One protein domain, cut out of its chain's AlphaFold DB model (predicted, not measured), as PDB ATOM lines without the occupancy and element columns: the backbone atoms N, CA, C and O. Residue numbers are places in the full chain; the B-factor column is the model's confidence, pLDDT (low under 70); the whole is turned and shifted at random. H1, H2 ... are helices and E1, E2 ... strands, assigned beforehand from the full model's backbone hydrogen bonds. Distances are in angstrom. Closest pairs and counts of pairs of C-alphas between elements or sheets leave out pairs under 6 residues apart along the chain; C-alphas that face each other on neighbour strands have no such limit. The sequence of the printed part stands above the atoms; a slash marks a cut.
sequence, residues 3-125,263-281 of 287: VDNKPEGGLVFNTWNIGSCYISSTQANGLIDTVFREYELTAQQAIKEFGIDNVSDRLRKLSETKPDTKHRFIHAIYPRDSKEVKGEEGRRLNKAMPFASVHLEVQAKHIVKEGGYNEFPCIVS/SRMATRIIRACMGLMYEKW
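What this domain is: This is residues 3 to 125 and 263 to 281 of the 287 residues of an uncharacterized protein of Acinetobacter pittii (UniProt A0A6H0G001). A twisted sheet of five antiparallel strands, E3 to E7, makes a long slab, with H1 and H2 grouped at one end of its strands and the longer H3 near the other end. The small hairpin of E1 and E2 sits beside H3, separate from the large sheet. The 142 printed residues include three named helices and seven named strands, in the order E1 E2 E3 E4 H1 H2 E5 E6 E7 H3; the large sheet has the order E3 - E4 - E5 - E6 - E7, and the class is mixed, helices and strands. The whole is compact, with a radius of gyration of the C-alphas of 16.3 A and spans of 49 by 36 by 32 A.

Where its parts are: In the large sheet, E3 is residues 21 to 24, E4 residues 34 to 42 (25.9 A), E5 residues 70 to 79 (29.2 A), E6 residues 99 to 105 (19.5 A) and E7 residues 110 to 117 (20.8 A). E5 begins with C-alpha 70 at (-9.301, -8.094, 35.188) and ends with C-alpha 79 at (-9.753, 4.387, 8.766). H1 is residues 43 to 50 and H2 residues 57 to 65. E1 is residues 3 to 5 and E2 residues 11 to 14. H3, residues 263 to 279, is 24.5 A long and ends with C-alpha 279 at (5.903, -2.587, 6.266).

How they stand to each other: E3 and E7 are the edge strands of the large sheet. E3 and E4 form a hairpin, with N 22 and O 36 at 2.8 A. E4 and E5 are antiparallel at 160 degrees, with N 37 and O 75 at 2.8 A. E5, E6 and E7 form a meander, each strand the antiparallel neighbour of the one before; N 76 and O 102 are 2.8 A apart, and N 101 and O 115 are 3.0 A apart. E7 bends by 50 degrees at residue 113. H1 stands at the sheet's level, at a height of 1.0 A; the closest C-alphas of H1 and E7, those of Phe 50 and Val 112, are 6.7 A apart. H1 and H2 touch at a steep tilt of 51 degrees, opposite ways, with the C-alphas of Ala 43 and Ser 63 closest at 5.1 A. H2 only grazes the sheet, with residues 57 to 63. H3 is not on the large sheet, but only just, with 4 pairs of C-alphas within 10 A. In the hairpin of E1 and E2, N 4 and O 12 are 3.0 A apart; the closest C-alphas of E1 and H3, those of Asn 5 and Leu 276, are 6.9 A apart. Every O i to N i+4 pair is within hydrogen-bond range in H1 and H3, against 4 of 5 in H2.

The domain as a whole: The two C-alphas farthest apart, those of Thr 65 and Ser 263, are 50.4 A apart. Residues 126 to 262 are not printed, and C-alphas 125 and 263 are 9.5 A apart across this cut. Of the links that are printed whole, E5 to E6 is long, with 19 residues. The mean pLDDT of the printed part is 83.0; 18 residues are under 70, namely 7, 9, 82 to 96 and 281.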
ATOM      1  N   VAL A   3      -4.886 -10.299  11.619       89.25
ATOM      2  CA  VAL A   3      -3.504 -10.583  11.233       89.25
ATOM      3  C   VAL A   3      -2.605  -9.536  11.854       89.25
ATOM      4  O   VAL A   3      -2.886  -8.347  11.740       89.25
ATOM      5  N   ASP A   4      -1.534  -9.979  12.494       86.56
ATOM      6  CA  ASP A   4      -0.522  -9.090  13.054       86.56
ATOM      7  C   ASP A   4       0.883  -9.608  12.777       86.56
ATOM      8  O   ASP A   4       1.084 -10.782  12.458       86.56
ATOM      9  N   ASN A   5       1.867  -8.738  12.944       82.38
ATOM     10  CA  ASN A   5       3.271  -9.081  12.795       82.38
ATOM     11  C   ASN A   5       3.851  -9.617  14.114       82.38
ATOM     12  O   ASN A   5       3.739  -8.978  15.159       82.38
ATOM     13  N   LYS A   6       4.566 -10.751  14.074       79.00
ATOM     14  CA  LYS A   6       5.399 -11.185  15.210       79.00
ATOM     15  C   LYS A   6       6.601 -10.254  15.374       79.00
ATOM     16  O   LYS A   6       7.172  -9.840  14.357       79.00
ATOM     17  N   PRO A   7       7.057  -9.982  16.609       69.62
ATOM     18  CA  PRO A   7       8.305  -9.256  16.840       69.62
ATOM     19  C   PRO A   7       9.517  -9.967  16.208       69.62
ATOM     20  O   PRO A   7      10.322  -9.305  15.567       69.62
ATOM     21  N   GLU A   8       9.570 -11.302  16.262       70.38
ATOM     22  CA  GLU A   8      10.665 -12.146  15.734       70.38
ATOM     23  C   GLU A   8      10.608 -12.408  14.213       70.38
ATOM     24  O   GLU A   8      11.463 -13.098  13.667       70.38
ATOM     25  N   GLY A   9       9.610 -11.858  13.512       68.88
ATOM     26  CA  GLY A   9       9.371 -12.118  12.089       68.88
ATOM     27  C   GLY A   9       8.282 -13.169  11.844       68.88
ATOM     28  O   GLY A   9       8.115 -14.129  12.595       68.88
ATOM     29  N   GLY A  10       7.483 -12.948  10.797       80.38
ATOM     30  CA  GLY A  10       6.320 -13.770  10.449       80.38
ATOM     31  C   GLY A  10       4.974 -13.173  10.881       80.38
ATOM     32  O   GLY A  10       4.910 -12.221  11.659       80.38
ATOM     33  N   LEU A  11       3.892 -13.749  10.352       85.19
ATOM     34  CA  LEU A  11       2.513 -13.313  10.588       85.19
ATOM     35  C   LEU A  11       1.835 -14.185  11.654       85.19
ATOM     36  O   LEU A  11       2.016 -15.405  11.690       85.19
ATOM     37  N   VAL A  12       1.027 -13.564  12.512       88.62
ATOM     38  CA  VAL A  12       0.127 -14.231  13.462       88.62
ATOM     39  C   VAL A  12      -1.297 -14.066  12.987       88.62
ATOM     40  O   VAL A  12      -1.734 -12.954  12.713       88.62
ATOM     41  N   PHE A  13      -2.038 -15.167  12.975       90.38
ATOM     42  CA  PHE A  13      -3.469 -15.165  12.717       90.38
ATOM     43  C   PHE A  13      -4.208 -15.457  14.017       90.38
ATOM     44  O   PHE A  13      -4.139 -16.566  14.538       90.38
ATOM     45  N   ASN A  14      -4.947 -14.469  14.515       90.50
ATOM     46  CA  ASN A  14      -5.792 -14.613  15.694       90.50
ATOM     47  C   ASN A  14      -7.268 -14.624  15.293       90.50
ATOM     48  O   ASN A  14      -7.749 -13.789  14.522       90.50
ATOM     49  N   THR A  15      -8.030 -15.574  15.825       90.81
ATOM     50  CA  THR A  15      -9.485 -15.602  15.668       90.81
ATOM     51  C   THR A  15     -10.130 -14.867  16.836       90.81
ATOM     52  O   THR A  15      -9.887 -15.161  18.001       90.81
ATOM     53  N   TRP A  16     -10.939 -13.859  16.522       91.50
ATOM     54  CA  TRP A  16     -11.692 -13.107  17.523       91.50
ATOM     55  C   TRP A  16     -13.131 -13.587  17.551       91.50
ATOM     56  O   TRP A  16     -13.716 -13.860  16.498       91.50
ATOM     57  N   ASN A  17     -13.695 -13.674  18.754       90.06
ATOM     58  CA  ASN A  17     -15.103 -13.983  18.916       90.06
ATOM     59  C   ASN A  17     -15.947 -12.800  18.420       90.06
ATOM     60  O   ASN A  17     -15.671 -11.644  18.740       90.06
ATOM     61  N   ILE A  18     -17.002 -13.093  17.663       87.19
ATOM     62  CA  ILE A  18     -17.916 -12.075  17.147       87.19
ATOM     63  C   ILE A  18     -18.639 -11.329  18.273       87.19
ATOM     64  O   ILE A  18     -18.877 -10.136  18.141       87.19
ATOM     65  N   GLY A  19     -18.923 -11.997  19.399       88.62
ATOM     66  CA  GLY A  19     -19.596 -11.379  20.549       88.62
ATOM     67  C   GLY A  19     -18.781 -10.270  21.221       88.62
ATOM     68  O   GLY A  19     -19.352  -9.378  21.831       88.62
ATOM     69  N   SER A  20     -17.455 -10.297  21.065       90.38
ATOM     70  CA  SER A  20     -16.549  -9.257  21.563       90.38
ATOM     71  C   SER A  20     -16.232  -8.174  20.529       90.38
ATOM     72  O   SER A  20     -15.451  -7.274  20.820       90.38
ATOM     73  N   CYS A  21     -16.766  -8.267  19.307       92.06
ATOM     74  CA  CYS A  21     -16.399  -7.385  18.203       92.06
ATOM     75  C   CYS A  21     -17.603  -6.605  17.663       92.06
ATOM     76  O   CYS A  21     -18.570  -7.171  17.149       92.06
ATOM     77  N   TYR A  22     -17.487  -5.283  17.677       92.94
ATOM     78  CA  TYR A  22     -18.315  -4.396  16.882       92.94
ATOM     79  C   TYR A  22     -17.673  -4.165  15.519       92.94
ATOM     80  O   TYR A  22     -16.479  -3.888  15.443       92.94
ATOM     81  N   ILE A  23     -18.452  -4.276  14.444       92.12
ATOM     82  CA  ILE A  23     -17.966  -4.094  13.072       92.12
ATOM     83  C   ILE A  23     -18.811  -3.058  12.342       92.12
ATOM     84  O   ILE A  23     -20.036  -3.063  12.446       92.12
ATOM     85  N   SER A  24     -18.150  -2.203  11.571       91.06
ATOM     86  CA  SER A  24     -18.800  -1.182  10.756       91.06
ATOM     87  C   SER A  24     -18.079  -0.996   9.421       91.06
ATOM     88  O   SER A  24     -16.996  -1.539   9.178       91.06
ATOM     89  N   SER A  25     -18.736  -0.279   8.520       88.56
ATOM     90  CA  SER A  25     -18.241   0.059   7.195       88.56
ATOM     91  C   SER A  25     -18.468   1.543   6.958       88.56
ATOM     92  O   SER A  25     -19.604   2.007   7.027       88.56
ATOM     93  N   THR A  26     -17.395   2.266   6.657       84.38
ATOM     94  CA  THR A  26     -17.453   3.689   6.285       84.38
ATOM     95  C   THR A  26     -17.853   3.858   4.816       84.38
ATOM     96  O   THR A  26     -18.365   4.894   4.403       84.38
ATOM     97  N   GLN A  27     -17.645   2.821   4.001       79.81
ATOM     98  CA  GLN A  27     -17.862   2.848   2.557       79.81
ATOM     99  C   GLN A  27     -19.250   2.322   2.157       79.81
ATOM    100  O   GLN A  27     -19.706   1.278   2.622       79.81
ATOM    101  N   ALA A  28     -19.885   2.967   1.171       76.88
ATOM    102  CA  ALA A  28     -21.186   2.548   0.628       76.88
ATOM    103  C   ALA A  28     -21.172   1.143  -0.016       76.88
ATOM    104  O   ALA A  28     -22.197   0.468  -0.088       76.88
ATOM    105  N   ASN A  29     -19.997   0.648  -0.429       75.06
ATOM    106  CA  ASN A  29     -19.819  -0.726  -0.919       75.06
ATOM    107  C   ASN A  29     -20.039  -1.795   0.183       75.06
ATOM    108  O   ASN A  29     -20.070  -2.998  -0.101       75.06
ATOM    109  N   GLY A  30     -20.209  -1.378   1.445       77.06
ATOM    110  CA  GLY A  30     -20.493  -2.239   2.585       77.06
ATOM    111  C   GLY A  30     -19.311  -3.103   3.012       77.06
ATOM    112  O   GLY A  30     -19.513  -4.163   3.621       77.06
ATOM    113  N   LEU A  31     -18.101  -2.699   2.635       83.31
ATOM    114  CA  LEU A  31     -16.846  -3.328   2.986       83.31
ATOM    115  C   LEU A  31     -16.411  -2.927   4.398       83.31
ATOM    116  O   LEU A  31     -16.280  -1.748   4.702       83.31
ATOM    117  N   ILE A  32     -16.156  -3.913   5.251       88.38
ATOM    118  CA  ILE A  32     -15.785  -3.653   6.644       88.38
ATOM    119  C   ILE A  32     -14.372  -3.070   6.686       88.38
ATOM    120  O   ILE A  32     -13.433  -3.684   6.172       88.38
ATOM    121  N   ASP A  33     -14.268  -1.894   7.289       89.00
ATOM    122  CA  ASP A  33     -13.036  -1.130   7.501       89.00
ATOM    123  C   ASP A  33     -12.865  -0.692   8.962       89.00
ATOM    124  O   ASP A  33     -11.812  -0.177   9.326       89.00
ATOM    125  N   THR A  34     -13.877  -0.936   9.797       92.00
ATOM    126  CA  THR A  34     -13.903  -0.520  11.194       92.00
ATOM    127  C   THR A  34     -14.247  -1.704  12.090       92.00
ATOM    128  O   THR A  34     -15.262  -2.375  11.878       92.00
ATOM    129  N   VAL A  35     -13.414  -1.963  13.097       94.00
ATOM    130  CA  VAL A  35     -13.621  -2.986  14.127       94.00
ATOM    131  C   VAL A  35     -13.288  -2.395  15.493       94.00
ATOM    132  O   VAL A  35     -12.193  -1.882  15.693       94.00
ATOM    133  N   PHE A  36     -14.195  -2.540  16.453       94.25
ATOM    134  CA  PHE A  36     -13.896  -2.346  17.868       94.25
ATOM    135  C   PHE A  36     -13.987  -3.694  18.560       94.25
ATOM    136  O   PHE A  36     -15.036  -4.335  18.539       94.25
ATOM    137  N   ARG A  37     -12.891  -4.150  19.156       94.25
ATOM    138  CA  ARG A  37     -12.859  -5.378  19.941       94.25
ATOM    139  C   ARG A  37     -12.742  -5.039  21.409       94.25
ATOM    140  O   ARG A  37     -11.784  -4.401  21.820       94.25
ATOM    141  N   GLU A  38     -13.659  -5.563  22.195       94.25
ATOM    142  CA  GLU A  38     -13.545  -5.563  23.639       94.25
ATOM    143  C   GLU A  38     -12.794  -6.810  24.113       94.25
ATOM    144  O   GLU A  38     -13.034  -7.920  23.633       94.25
ATOM    145  N   TYR A  39     -11.856  -6.648  25.036       93.31
ATOM    146  CA  TYR A  39     -11.151  -7.769  25.642       93.31
ATOM    147  C   TYR A  39     -10.718  -7.428  27.063       93.31
ATOM    148  O   TYR A  39     -10.654  -6.264  27.456       93.31
ATOM    149  N   GLU A  40     -10.437  -8.464  27.842       93.06
ATOM    150  CA  GLU A  40     -10.017  -8.331  29.230       93.06
ATOM    151  C   GLU A  40      -8.574  -8.795  29.385       93.06
ATOM    152  O   GLU A  40      -8.204  -9.852  28.872       93.06
ATOM    153  N   LEU A  41      -7.783  -8.020  30.120       90.88
ATOM    154  CA  LEU A  41      -6.448  -8.403  30.573       90.88
ATOM    155  C   LEU A  41      -6.357  -8.226  32.083       90.88
ATOM    156  O   LEU A  41      -7.009  -7.345  32.649       90.88
ATOM    157  N   THR A  42      -5.535  -9.040  32.742       92.00
ATOM    158  CA  THR A  42      -5.165  -8.758  34.136       92.00
ATOM    159  C   THR A  42      -4.256  -7.531  34.206       92.00
ATOM    160  O   THR A  42      -3.577  -7.201  33.229       92.00
ATOM    161  N   ALA A  43      -4.214  -6.852  35.355       87.38
ATOM    162  CA  ALA A  43      -3.349  -5.684  35.540       87.38
ATOM    163  C   ALA A  43      -1.871  -6.011  35.237       87.38
ATOM    164  O   ALA A  43      -1.190  -5.242  34.558       87.38
ATOM    165  N   GLN A  44      -1.402  -7.196  35.641       88.06
ATOM    166  CA  GLN A  44      -0.050  -7.663  35.326       88.06
ATOM    167  C   GLN A  44       0.172  -7.895  33.821       88.06
ATOM    168  O   GLN A  44       1.213  -7.516  33.281       88.06
ATOM    169  N   GLN A  45      -0.795  -8.507  33.128       89.38
ATOM    170  CA  GLN A  45      -0.709  -8.735  31.681       89.38
ATOM    171  C   GLN A  45      -0.703  -7.419  30.905       89.38
ATOM    172  O   GLN A  45       0.107  -7.260  29.996       89.38
ATOM    173  N   ALA A  46      -1.549  -6.464  31.300       87.94
ATOM    174  CA  ALA A  46      -1.610  -5.147  30.680       87.94
ATOM    175  C   ALA A  46      -0.263  -4.415  30.777       87.94
ATOM    176  O   ALA A  46       0.219  -3.883  29.781       87.94
ATOM    177  N   ILE A  47       0.395  -4.449  31.937       87.44
ATOM    178  CA  ILE A  47       1.719  -3.835  32.104       87.44
ATOM    179  C   ILE A  47       2.784  -4.542  31.263       87.44
ATOM    180  O   ILE A  47       3.617  -3.877  30.651       87.44
ATOM    181  N   LYS A  48       2.751  -5.878  31.199       88.62
ATOM    182  CA  LYS A  48       3.687  -6.646  30.368       88.62
ATOM    183  C   LYS A  48       3.526  -6.332  28.877       88.62
ATOM    184  O   LYS A  48       4.515  -6.327  28.153       88.62
ATOM    185  N   GLU A  49       2.298  -6.103  28.422       86.00
ATOM    186  CA  GLU A  49       1.993  -5.855  27.012       86.00
ATOM    187  C   GLU A  49       2.227  -4.396  26.592       86.00
ATOM    188  O   GLU A  49       2.737  -4.145  25.499       86.00
ATOM    189  N   PHE A  50       1.871  -3.435  27.448       85.50
ATOM    190  CA  PHE A  50       1.875  -2.009  27.106       85.50
ATOM    191  C   PHE A  50       3.030  -1.206  27.710       85.50
ATOM    192  O   PHE A  50       3.325  -0.110  27.228       85.50
ATOM    193  N   GLY A  51       3.704  -1.752  28.722       84.62
ATOM    194  CA  GLY A  51       4.711  -1.049  29.510       84.62
ATOM    195  C   GLY A  51       4.089  -0.181  30.605       84.62
ATOM    196  O   GLY A  51       2.966   0.300  30.486       84.62
ATOM    197  N   ILE A  52       4.835   0.027  31.690       81.88
ATOM    198  CA  ILE A  52       4.369   0.744  32.889       81.88
ATOM    199  C   ILE A  52       3.993   2.206  32.577       81.88
ATOM    200  O   ILE A  52       3.029   2.727  33.136       81.88
ATOM    201  N   ASP A  53       4.712   2.856  31.660       81.38
ATOM    202  CA  ASP A  53       4.581   4.294  31.383       81.38
ATOM    203  C   ASP A  53       3.381   4.671  30.516       81.38
ATOM    204  O   ASP A  53       2.915   5.803  30.578       81.38
ATOM    205  N   ASN A  54       2.843   3.717  29.756       82.25
ATOM    206  CA  ASN A  54       1.699   3.958  28.874       82.25
ATOM    207  C   ASN A  54       0.349   3.634  29.530       82.25
ATOM    208  O   ASN A  54      -0.709   3.795  28.925       82.25
ATOM    209  N   VAL A  55       0.372   3.101  30.748       83.56
ATOM    210  CA  VAL A  55      -0.812   2.633  31.462       83.56
ATOM    211  C   VAL A  55      -1.259   3.701  32.463       83.56
ATOM    212  O   VAL A  55      -0.433   4.411  33.033       83.56
ATOM    213  N   SER A  56      -2.571   3.820  32.702       86.06
ATOM    214  CA  SER A  56      -3.106   4.825  33.626       86.06
ATOM    215  C   SER A  56      -2.600   4.645  35.063       86.06
ATOM    216  O   SER A  56      -2.353   3.526  35.526       86.06
ATOM    217  N   ASP A  57      -2.549   5.744  35.823       84.50
ATOM    218  CA  ASP A  57      -2.162   5.735  37.244       84.50
ATOM    219  C   ASP A  57      -3.006   4.768  38.084       84.50
ATOM    220  O   ASP A  57      -2.542   4.202  39.078       84.50
ATOM    221  N   ARG A  58      -4.264   4.563  37.680       83.06
ATOM    222  CA  ARG A  58      -5.188   3.644  38.338       83.06
ATOM    223  C   ARG A  58      -4.755   2.194  38.149       83.06
ATOM    224  O   ARG A  58      -4.680   1.458  39.130       83.06
ATOM    225  N   LEU A  59      -4.464   1.791  36.914       83.75
ATOM    226  CA  LEU A  59      -3.982   0.445  36.609       83.75
ATOM    227  C   LEU A  59      -2.592   0.192  37.200       83.75
ATOM    228  O   LEU A  59      -2.340  -0.905  37.697       83.75
ATOM    229  N   ARG A  60      -1.725   1.212  37.220       84.88
ATOM    230  CA  ARG A  60      -0.410   1.143  37.868       84.88
ATOM    231  C   ARG A  60      -0.551   0.775  39.349       84.88
ATOM    232  O   ARG A  60      -0.031  -0.254  39.765       84.88
ATOM    233  N   LYS A  61      -1.358   1.516  40.117       86.12
ATOM    234  CA  LYS A  61      -1.635   1.218  41.540       86.12
ATOM    235  C   LYS A  61      -2.324  -0.135  41.759       86.12
ATOM    236  O   LYS A  61      -2.080  -0.819  42.754       86.12
ATOM    237  N   LEU A  62      -3.209  -0.529  40.845       84.38
ATOM    238  CA  LEU A  62      -3.899  -1.820  40.924       84.38
ATOM    239  C   LEU A  62      -2.953  -2.994  40.685       84.38
ATOM    240  O   LEU A  62      -3.111  -4.026  41.322       84.38
ATOM    241  N   SER A  63      -1.934  -2.824  39.844       82.75
ATOM    242  CA  SER A  63      -0.930  -3.864  39.622       82.75
ATOM    243  C   SER A  63      -0.091  -4.182  40.863       82.75
ATOM    244  O   SER A  63       0.217  -5.348  41.095       82.75
ATOM    245  N   GLU A  64       0.215  -3.174  41.685       85.75
ATOM    246  CA  GLU A  64       0.983  -3.326  42.928       85.75
ATOM    247  C   GLU A  64       0.153  -3.964  44.049       85.75
ATOM    248  O   GLU A  64       0.677  -4.709  44.873       85.75
ATOM    249  N   THR A  65      -1.152  -3.684  44.083       88.56
ATOM    250  CA  THR A  65      -2.049  -4.151  45.152       88.56
ATOM    251  C   THR A  65      -2.727  -5.481  44.833       88.56
ATOM    252  O   THR A  65      -2.829  -6.342  45.707       88.56
ATOM    253  N   LYS A  66      -3.232  -5.657  43.606       89.75
ATOM    254  CA  LYS A  66      -3.977  -6.843  43.153       89.75
ATOM    255  C   LYS A  66      -3.692  -7.138  41.669       89.75
ATOM    256  O   LYS A  66      -4.511  -6.807  40.811       89.75
ATOM    257  N   PRO A  67      -2.577  -7.813  41.344       86.75
ATOM    258  CA  PRO A  67      -2.154  -8.042  39.957       86.75
ATOM    259  C   PRO A  67      -3.149  -8.861  39.110       86.75
ATOM    260  O   PRO A  67      -3.181  -8.708  37.886       86.75
ATOM    261  N   ASP A  68      -3.988  -9.682  39.749       89.50
ATOM    262  CA  ASP A  68      -4.937 -10.591  39.089       89.50
ATOM    263  C   ASP A  68      -6.273  -9.942  38.694       89.50
ATOM    264  O   ASP A  68      -7.118 -10.585  38.063       89.50
ATOM    265  N   THR A  69      -6.513  -8.675  39.046       89.25
ATOM    266  CA  THR A  69      -7.779  -8.017  38.697       89.25
ATOM    267  C   THR A  69      -7.888  -7.813  37.192       89.25
ATOM    268  O   THR A  69      -6.997  -7.239  36.563       89.25
ATOM    269  N   LYS A  70      -9.006  -8.261  36.612       89.75
ATOM    270  CA  LYS A  70      -9.301  -8.094  35.188       89.75
ATOM    271  C   LYS A  70      -9.785  -6.679  34.889       89.75
ATOM    272  O   LYS A  70     -10.676  -6.163  35.561       89.75
ATOM    273  N   HIS A  71      -9.235  -6.096  33.831       89.31
ATOM    274  CA  HIS A  71      -9.616  -4.798  33.295       89.31
ATOM    275  C   HIS A  71     -10.007  -4.913  31.828       89.31
ATOM    276  O   HIS A  71      -9.412  -5.672  31.066       89.31
ATOM    277  N   ARG A  72     -11.027  -4.139  31.449       93.25
ATOM    278  CA  ARG A  72     -11.574  -4.097  30.091       93.25
ATOM    279  C   ARG A  72     -10.808  -3.084  29.247       93.25
ATOM    280  O   ARG A  72     -10.675  -1.918  29.632       93.25
ATOM    281  N   PHE A  73     -10.390  -3.531  28.073       93.12
ATOM    282  CA  PHE A  73      -9.735  -2.740  27.044       93.12
ATOM    283  C   PHE A  73     -10.529  -2.821  25.742       93.12
ATOM    284  O   PHE A  73     -11.186  -3.824  25.452       93.12
ATOM    285  N   ILE A  74     -10.455  -1.757  24.948       94.25
ATOM    286  CA  ILE A  74     -11.017  -1.706  23.602       94.25
ATOM    287  C   ILE A  74      -9.869  -1.549  22.617       94.25
ATOM    288  O   ILE A  74      -9.107  -0.593  22.693       94.25
ATOM    289  N   HIS A  75      -9.774  -2.473  21.668       94.19
ATOM    290  CA  HIS A  75      -8.929  -2.344  20.491       94.19
ATOM    291  C   HIS A  75      -9.778  -1.802  19.343       94.19
ATOM    292  O   HIS A  75     -10.621  -2.510  18.793       94.19
ATOM    293  N   ALA A  76      -9.584  -0.529  19.026       92.88
ATOM    294  CA  ALA A  76     -10.253   0.179  17.951       92.88
ATOM    295  C   ALA A  76      -9.366   0.201  16.706       92.88
ATOM    296  O   ALA A  76      -8.250   0.717  16.747       92.88
ATOM    297  N   ILE A  77      -9.872  -0.326  15.595       92.94
ATOM    298  CA  ILE A  77      -9.235  -0.246  14.283       92.94
ATOM    299  C   ILE A  77     -10.215   0.423  13.333       92.94
ATOM    300  O   ILE A  77     -11.305  -0.102  13.121       92.94
ATOM    301  N   TYR A  78      -9.846   1.569  12.773       91.25
ATOM    302  CA  TYR A  78     -10.712   2.358  11.896       91.25
ATOM    303  C   TYR A  78      -9.881   3.160  10.884       91.25
ATOM    304  O   TYR A  78      -8.702   3.431  11.143       91.25
ATOM    305  N   PRO A  79     -10.443   3.523   9.717       89.50
ATOM    306  CA  PRO A  79      -9.753   4.387   8.766       89.50
ATOM    307  C   PRO A  79      -9.606   5.802   9.346       89.50
ATOM    308  O   PRO A  79     -10.564   6.355   9.883       89.50
ATOM    309  N   ARG A  80      -8.413   6.395   9.234       84.69
ATOM    310  CA  ARG A  80      -8.181   7.811   9.556       84.69
ATOM    311  C   ARG A  80      -8.737   8.707   8.447       84.69
ATOM    312  O   ARG A  80      -8.832   8.286   7.292       84.69
ATOM    313  N   ASP A  81      -9.077   9.952   8.785       76.06
ATOM    314  CA  ASP A  81      -9.463  10.934   7.771       76.06
ATOM    315  C   ASP A  81      -8.246  11.287   6.898       76.06
ATOM    316  O   ASP A  81      -7.116  11.425   7.370       76.06
ATOM    317  N   SER A  82      -8.495  11.468   5.605       63.00
ATOM    318  CA  SER A  82      -7.534  11.867   4.572       63.00
ATOM    319  C   SER A  82      -6.667  13.075   4.949       63.00
ATOM    320  O   SER A  82      -5.531  13.190   4.495       63.00
ATOM    321  N   LYS A  83      -7.173  13.967   5.809       57.91
ATOM    322  CA  LYS A  83      -6.469  15.166   6.287       57.91
ATOM    323  C   LYS A  83      -5.421  14.879   7.368       57.91
ATOM    324  O   LYS A  83      -4.499  15.678   7.519       57.91
ATOM    325  N   GLU A  84      -5.563  13.769   8.093       56.16
ATOM    326  CA  GLU A  84      -4.647  13.317   9.152       56.16
ATOM    327  C   GLU A  84      -3.529  12.414   8.607       56.16
ATOM    328  O   GLU A  84      -2.485  12.258   9.237       56.16
ATOM    329  N   VAL A  85      -3.703  11.872   7.396       57.72
ATOM    330  CA  VAL A  85      -2.675  11.123   6.657       57.72
ATOM    331  C   VAL A  85      -1.711  12.110   5.985       57.72
ATOM    332  O   VAL A  85      -1.649  12.230   4.765       57.72
ATOM    333  N   LYS A  86      -0.968  12.876   6.788       48.47
ATOM    334  CA  LYS A  86       0.122  13.739   6.312       48.47
ATOM    335  C   LYS A  86       1.446  13.207   6.838       48.47
ATOM    336  O   LYS A  86       1.806  13.434   7.987       48.47
ATOM    337  N   GLY A  87       2.164  12.488   5.987       49.78
ATOM    338  CA  GLY A  87       3.552  12.110   6.219       49.78
ATOM    339  C   GLY A  87       4.307  12.175   4.902       49.78
ATOM    340  O   GLY A  87       3.808  11.671   3.897       49.78
ATOM    341  N   GLU A  88       5.473  12.819   4.909       45.91
ATOM    342  CA  GLU A  88       6.397  12.829   3.775       45.91
ATOM    343  C   GLU A  88       6.746  11.391   3.359       45.91
ATOM    344  O   GLU A  88       6.888  10.492   4.200       45.91
ATOM    345  N   GLU A  89       6.843  11.182   2.044       42.97
ATOM    346  CA  GLU A  89       7.205   9.924   1.390       42.97
ATOM    347  C   GLU A  89       8.564   9.420   1.903       42.97
ATOM    348  O   GLU A  89       9.618   9.757   1.377       42.97
ATOM    349  N   GLY A  90       8.565   8.625   2.975       44.66
ATOM    350  CA  GLY A  90       9.796   7.994   3.456       44.66
ATOM    351  C   GLY A  90       9.793   7.517   4.903       44.66
ATOM    352  O   GLY A  90      10.513   6.575   5.223       44.66
ATOM    353  N   ARG A  91       8.968   8.091   5.790       44.78
ATOM    354  CA  ARG A  91       8.819   7.603   7.177       44.78
ATOM    355  C   ARG A  91       7.379   7.746   7.655       44.78
ATOM    356  O   ARG A  91       7.034   8.682   8.371       44.78
ATOM    357  N   ARG A  92       6.530   6.780   7.296       52.62
ATOM    358  CA  ARG A  92       5.214   6.621   7.931       52.62
ATOM    359  C   ARG A  92       5.428   6.246   9.399       52.62
ATOM    360  O   ARG A  92       5.557   5.075   9.735       52.62
ATOM    361  N   LEU A  93       5.502   7.249  10.275       58.84
ATOM    362  CA  LEU A  93       5.340   7.066  11.717       58.84
ATOM    363  C   LEU A  93       4.054   6.254  11.954       58.84
ATOM    364  O   LEU A  93       3.079   6.440  11.226       58.84
ATOM    365  N   ASN A  94       4.005   5.406  12.988       61.38
ATOM    366  CA  ASN A  94       2.808   4.613  13.340       61.38
ATOM    367  C   ASN A  94       1.510   5.458  13.402       61.38
ATOM    368  O   ASN A  94       0.407   4.968  13.152       61.38
ATOM    369  N   LYS A  95       1.643   6.759  13.691       64.12
ATOM    370  CA  LYS A  95       0.543   7.732  13.764       64.12
ATOM    371  C   LYS A  95       0.077   8.306  12.417       64.12
ATOM    372  O   LYS A  95      -0.983   8.909  12.368       64.12
ATOM    373  N   ALA A  96       0.822   8.102  11.332       67.31
ATOM    374  CA  ALA A  96       0.522   8.636   9.996       67.31
ATOM    375  C   ALA A  96       0.017   7.564   9.007       67.31
ATOM    376  O   ALA A  96      -0.075   7.815   7.807       67.31
ATOM    377  N   MET A  97      -0.279   6.351   9.483       77.25
ATOM    378  CA  MET A  97      -0.790   5.272   8.633       77.25
ATOM    379  C   MET A  97      -2.311   5.393   8.387       77.25
ATOM    380  O   MET A  97      -3.018   5.861   9.286       77.25
ATOM    381  N   PRO A  98      -2.821   4.946   7.217       82.00
ATOM    382  CA  PRO A  98      -4.231   5.057   6.823       82.00
ATOM    383  C   PRO A  98      -5.242   4.428   7.785       82.00
ATOM    384  O   PRO A  98      -6.333   4.967   7.952       82.00
ATOM    385  N   PHE A  99      -4.910   3.303   8.420       86.38
ATOM    386  CA  PHE A  99      -5.758   2.685   9.440       86.38
ATOM    387  C   PHE A  99      -5.148   2.925  10.816       86.38
ATOM    388  O   PHE A  99      -3.996   2.565  11.051       86.38
ATOM    389  N   ALA A 100      -5.909   3.519  11.731       88.25
ATOM    390  CA  ALA A 100      -5.509   3.661  13.125       88.25
ATOM    391  C   ALA A 100      -5.693   2.332  13.863       88.25
ATOM    392  O   ALA A 100      -6.634   1.592  13.584       88.25
ATOM    393  N   SER A 101      -4.816   2.051  14.826       90.75
ATOM    394  CA  SER A 101      -4.938   0.931  15.762       90.75
ATOM    395  C   SER A 101      -4.758   1.478  17.171       90.75
ATOM    396  O   SER A 101      -3.646   1.820  17.564       90.75
ATOM    397  N   VAL A 102      -5.848   1.635  17.916       91.12
ATOM    398  CA  VAL A 102      -5.841   2.300  19.223       91.12
ATOM    399  C   VAL A 102      -6.311   1.327  20.291       91.12
ATOM    400  O   VAL A 102      -7.405   0.773  20.196       91.12
ATOM    401  N   HIS A 103      -5.497   1.129  21.323       92.06
ATOM    402  CA  HIS A 103      -5.889   0.407  22.528       92.06
ATOM    403  C   HIS A 103      -6.290   1.411  23.604       92.06
ATOM    404  O   HIS A 103      -5.499   2.268  23.998       92.06
ATOM    405  N   LEU A 104      -7.528   1.297  24.066       91.56
ATOM    406  CA  LEU A 104      -8.159   2.191  25.027       91.56
ATOM    407  C   LEU A 104      -8.476   1.422  26.304       91.56
ATOM    408  O   LEU A 104      -9.095   0.360  26.257       91.56
ATOM    409  N   GLU A 105      -8.117   1.983  27.451       91.31
ATOM    410  CA  GLU A 105      -8.619   1.519  28.738       91.31
ATOM    411  C   GLU A 105     -10.026   2.087  28.975       91.31
ATOM    412  O   GLU A 105     -10.217   3.304  29.012       91.31
ATOM    413  N   VAL A 106     -11.023   1.221  29.183       89.00
ATOM    414  CA  VAL A 106     -12.433   1.646  29.283       89.00
ATOM    415  C   VAL A 106     -12.697   2.499  30.526       89.00
ATOM    416  O   VAL A 106     -13.447   3.471  30.466       89.00
ATOM    417  N   GLN A 107     -12.087   2.144  31.661       85.19
ATOM    418  CA  GLN A 107     -12.357   2.801  32.945       85.19
ATOM    419  C   GLN A 107     -11.700   4.178  33.044       85.19
ATOM    420  O   GLN A 107     -12.360   5.139  33.435       85.19
ATOM    421  N   ALA A 108     -10.416   4.276  32.696       84.44
ATOM    422  CA  ALA A 108      -9.677   5.536  32.737       84.44
ATOM    423  C   ALA A 108      -9.887   6.410  31.488       84.44
ATOM    424  O   ALA A 108      -9.473   7.566  31.491       84.44
ATOM    425  N   LYS A 109     -10.510   5.873  30.424       88.19
ATOM    426  CA  LYS A 109     -10.612   6.513  29.097       88.19
ATOM    427  C   LYS A 109      -9.246   6.966  28.566       88.19
ATOM    428  O   LYS A 109      -9.133   8.000  27.912       88.19
ATOM    429  N   HIS A 110      -8.208   6.195  28.877       87.94
ATOM    430  CA  HIS A 110      -6.828   6.499  28.530       87.94
ATOM    431  C   HIS A 110      -6.388   5.666  27.324       87.94
ATOM    432  O   HIS A 110      -6.721   4.482  27.230       87.94
ATOM    433  N   ILE A 111      -5.652   6.283  26.399       88.69
ATOM    434  CA  ILE A 111      -5.071   5.585  25.250       88.69
ATOM    435  C   ILE A 111      -3.759   4.960  25.704       88.69
ATOM    436  O   ILE A 111      -2.813   5.670  26.017       88.69
ATOM    437  N   VAL A 112      -3.713   3.634  25.705       87.44
ATOM    438  CA  VAL A 112      -2.577   2.857  26.208       87.44
ATOM    439  C   VAL A 112      -1.584   2.527  25.093       87.44
ATOM    440  O   VAL A 112      -0.384   2.409  25.311       87.44
ATOM    441  N   LYS A 113      -2.067   2.368  23.862       87.44
ATOM    442  CA  LYS A 113      -1.201   2.117  22.708       87.44
ATOM    443  C   LYS A 113      -1.826   2.708  21.465       87.44
ATOM    444  O   LYS A 113      -2.987   2.439  21.167       87.44
ATOM    445  N   GLU A 114      -1.034   3.474  20.731       86.75
ATOM    446  CA  GLU A 114      -1.407   3.990  19.422       86.75
ATOM    447  C   GLU A 114      -0.465   3.413  18.363       86.75
ATOM    448  O   GLU A 114       0.754   3.578  18.416       86.75
ATOM    449  N   GLY A 115      -1.053   2.716  17.403       86.38
ATOM    450  CA  GLY A 115      -0.402   2.160  16.234       86.38
ATOM    451  C   GLY A 115      -1.143   2.542  14.959       86.38
ATOM    452  O   GLY A 115      -2.098   3.327  14.959       86.38
ATOM    453  N   GLY A 116      -0.725   1.928  13.864       85.44
ATOM    454  CA  GLY A 116      -1.437   2.018  12.607       85.44
ATOM    455  C   GLY A 116      -1.065   0.880  11.671       85.44
ATOM    456  O   GLY A 116      -0.120   0.144  11.945       85.44
ATOM    457  N   TYR A 117      -1.843   0.749  10.602       85.94
ATOM    458  CA  TYR A 117      -1.625  -0.211   9.526       85.94
ATOM    459  C   TYR A 117      -1.785   0.475   8.169       85.94
ATOM    460  O   TYR A 117      -2.657   1.333   7.988       85.94
ATOM    461  N   ASN A 118      -0.982   0.065   7.189       82.81
ATOM    462  CA  ASN A 118      -1.153   0.468   5.793       82.81
ATOM    463  C   ASN A 118      -2.444  -0.092   5.188       82.81
ATOM    464  O   ASN A 118      -3.125   0.592   4.426       82.81
ATOM    465  N   GLU A 119      -2.801  -1.322   5.555       85.75
ATOM    466  CA  GLU A 119      -4.014  -1.995   5.101       85.75
ATOM    467  C   GLU A 119      -4.787  -2.590   6.273       85.75
ATOM    468  O   GLU A 119      -4.221  -2.944   7.302       85.75
ATOM    469  N   PHE A 120      -6.104  -2.718   6.118       89.19
ATOM    470  CA  PHE A 120      -6.969  -3.188   7.192       89.19
ATOM    471  C   PHE A 120      -6.633  -4.641   7.607       89.19
ATOM    472  O   PHE A 120      -6.857  -5.558   6.809       89.19
ATOM    473  N   PRO A 121      -6.173  -4.885   8.852       89.75
ATOM    474  CA  PRO A 121      -5.654  -6.190   9.287       89.75
ATOM    475  C   PRO A 121      -6.752  -7.208   9.639       89.75
ATOM    476  O   PRO A 121      -6.481  -8.394   9.844       89.75
ATOM    477  N   CYS A 122      -8.009  -6.770   9.754       91.12
ATOM    478  CA  CYS A 122      -9.117  -7.631  10.156       91.12
ATOM    479  C   CYS A 122      -9.835  -8.235   8.942       91.12
ATOM    480  O   CYS A 122     -10.525  -7.560   8.179       91.12
ATOM    481  N   ILE A 123      -9.766  -9.556   8.804       90.56
ATOM    482  CA  ILE A 123     -10.570 -10.310   7.844       90.56
ATOM    483  C   ILE A 123     -11.900 -10.698   8.485       90.56
ATOM    484  O   ILE A 123     -11.967 -11.549   9.382       90.56
ATOM    485  N   VAL A 124     -12.976 -10.103   7.970       88.31
ATOM    486  CA  VAL A 124     -14.356 -10.429   8.346       88.31
ATOM    487  C   VAL A 124     -15.078 -11.040   7.148       88.31
ATOM    488  O   VAL A 124     -15.531 -10.343   6.235       88.31
ATOM    489  N   SER A 125     -15.183 -12.369   7.140       84.44
ATOM    490  CA  SER A 125     -15.996 -13.099   6.170       84.44
ATOM    491  C   SER A 125     -17.448 -13.153   6.652       84.44
ATOM    492  O   SER A 125     -17.741 -13.390   7.820       84.44
ATOM    493  N   SER A 263     -13.892 -15.920  -2.053       83.69
ATOM    494  CA  SER A 263     -13.389 -14.738  -2.778       83.69
ATOM    495  C   SER A 263     -13.196 -13.543  -1.842       83.69
ATOM    496  O   SER A 263     -12.125 -12.944  -1.810       83.69
ATOM    497  N   ARG A 264     -14.188 -13.237  -0.995       79.44
ATOM    498  CA  ARG A 264     -14.091 -12.142  -0.017       79.44
ATOM    499  C   ARG A 264     -12.996 -12.385   1.013       79.44
ATOM    500  O   ARG A 264     -12.288 -11.449   1.365       79.44
ATOM    501  N   MET A 265     -12.878 -13.615   1.508       86.56
ATOM    502  CA  MET A 265     -11.890 -13.963   2.525       86.56
ATOM    503  C   MET A 265     -10.472 -13.982   1.949       86.56
ATOM    504  O   MET A 265      -9.597 -13.328   2.499       86.56
ATOM    505  N   ALA A 266     -10.250 -14.665   0.827       87.56
ATOM    506  CA  ALA A 266      -8.941 -14.812   0.200       87.56
ATOM    507  C   ALA A 266      -8.370 -13.460  -0.236       87.56
ATOM    508  O   ALA A 266      -7.244 -13.138   0.125       87.56
ATOM    509  N   THR A 267      -9.158 -12.618  -0.919       87.06
ATOM    510  CA  THR A 267      -8.697 -11.275  -1.305       87.06
ATOM    511  C   THR A 267      -8.339 -10.425  -0.083       87.06
ATOM    512  O   THR A 267      -7.386  -9.655  -0.136       87.06
ATOM    513  N   ARG A 268      -9.071 -10.563   1.032       87.12
ATOM    514  CA  ARG A 268      -8.775  -9.843   2.283       87.12
ATOM    515  C   ARG A 268      -7.512 -10.344   2.963       87.12
ATOM    516  O   ARG A 268      -6.739  -9.520   3.430       87.12
ATOM    517  N   ILE A 269      -7.322 -11.660   3.009       89.69
ATOM    518  CA  ILE A 269      -6.129 -12.282   3.587       89.69
ATOM    519  C   ILE A 269      -4.900 -11.859   2.793       89.69
ATOM    520  O   ILE A 269      -3.959 -11.350   3.380       89.69
ATOM    521  N   ILE A 270      -4.928 -12.018   1.466       89.19
ATOM    522  CA  ILE A 270      -3.786 -11.688   0.604       89.19
ATOM    523  C   ILE A 270      -3.408 -10.220   0.768       89.19
ATOM    524  O   ILE A 270      -2.237  -9.931   0.982       89.19
ATOM    525  N   ARG A 271      -4.402  -9.322   0.730       88.06
ATOM    526  CA  ARG A 271      -4.202  -7.889   0.946       88.06
ATOM    527  C   ARG A 271      -3.544  -7.642   2.310       88.06
ATOM    528  O   ARG A 271      -2.367  -7.321   2.353       88.06
ATOM    529  N   ALA A 272      -4.221  -7.980   3.410       87.06
ATOM    530  CA  ALA A 272      -3.697  -7.768   4.763       87.06
ATOM    531  C   ALA A 272      -2.281  -8.343   4.978       87.06
ATOM    532  O   ALA A 272      -1.431  -7.675   5.559       87.06
ATOM    533  N   CYS A 273      -2.001  -9.552   4.481       87.69
ATOM    534  CA  CYS A 273      -0.670 -10.153   4.565       87.69
ATOM    535  C   CYS A 273       0.375  -9.366   3.762       87.69
ATOM    536  O   CYS A 273       1.454  -9.099   4.283       87.69
ATOM    537  N   MET A 274       0.072  -8.977   2.519       85.38
ATOM    538  CA  MET A 274       0.986  -8.184   1.690       85.38
ATOM    539  C   MET A 274       1.251  -6.806   2.303       85.38
ATOM    540  O   MET A 274       2.411  -6.405   2.378       85.38
ATOM    541  N   GLY A 275       0.219  -6.119   2.804       83.12
ATOM    542  CA  GLY A 275       0.366  -4.830   3.481       83.12
ATOM    543  C   GLY A 275       1.299  -4.902   4.694       83.12
ATOM    544  O   GLY A 275       2.208  -4.082   4.824       83.12
ATOM    545  N   LEU A 276       1.140  -5.930   5.536       82.75
ATOM    546  CA  LEU A 276       1.989  -6.155   6.713       82.75
ATOM    547  C   LEU A 276       3.424  -6.566   6.357       82.75
ATOM    548  O   LEU A 276       4.367  -6.181   7.047       82.75
ATOM    549  N   MET A 277       3.608  -7.347   5.288       82.06
ATOM    550  CA  MET A 277       4.937  -7.757   4.819       82.06
ATOM    551  C   MET A 277       5.704  -6.604   4.160       82.06
ATOM    552  O   MET A 277       6.928  -6.542   4.294       82.06
ATOM    553  N   TYR A 278       5.001  -5.684   3.491       78.75
ATOM    554  CA  TYR A 278       5.597  -4.481   2.908       78.75
ATOM    555  C   TYR A 278       6.139  -3.536   3.992       78.75
ATOM    556  O   TYR A 278       7.237  -3.008   3.851       78.75
ATOM    557  N   GLU A 279       5.436  -3.392   5.121       70.62
ATOM    558  CA  GLU A 279       5.903  -2.587   6.266       70.62
ATOM    559  C   GLU A 279       7.235  -3.072   6.849       70.62
ATOM    560  O   GLU A 279       8.060  -2.265   7.275       70.62
ATOM    561  N   LYS A 280       7.463  -4.390   6.863       70.12
ATOM    562  CA  LYS A 280       8.693  -4.997   7.388       70.12
ATOM    563  C   LYS A 280       9.796  -5.177   6.342       70.12
ATOM    564  O   LYS A 280      10.797  -5.819   6.651       70.12
ATOM    565  N   TRP A 281       9.630  -4.632   5.132       60.78
ATOM    566  CA  TRP A 281      10.575  -4.784   4.016       60.78
ATOM    567  C   TRP A 281      10.890  -6.249   3.664       60.78
ATOM    568  O   TRP A 281      11.923  -6.548   3.074       60.78
TER     569      TRP A 281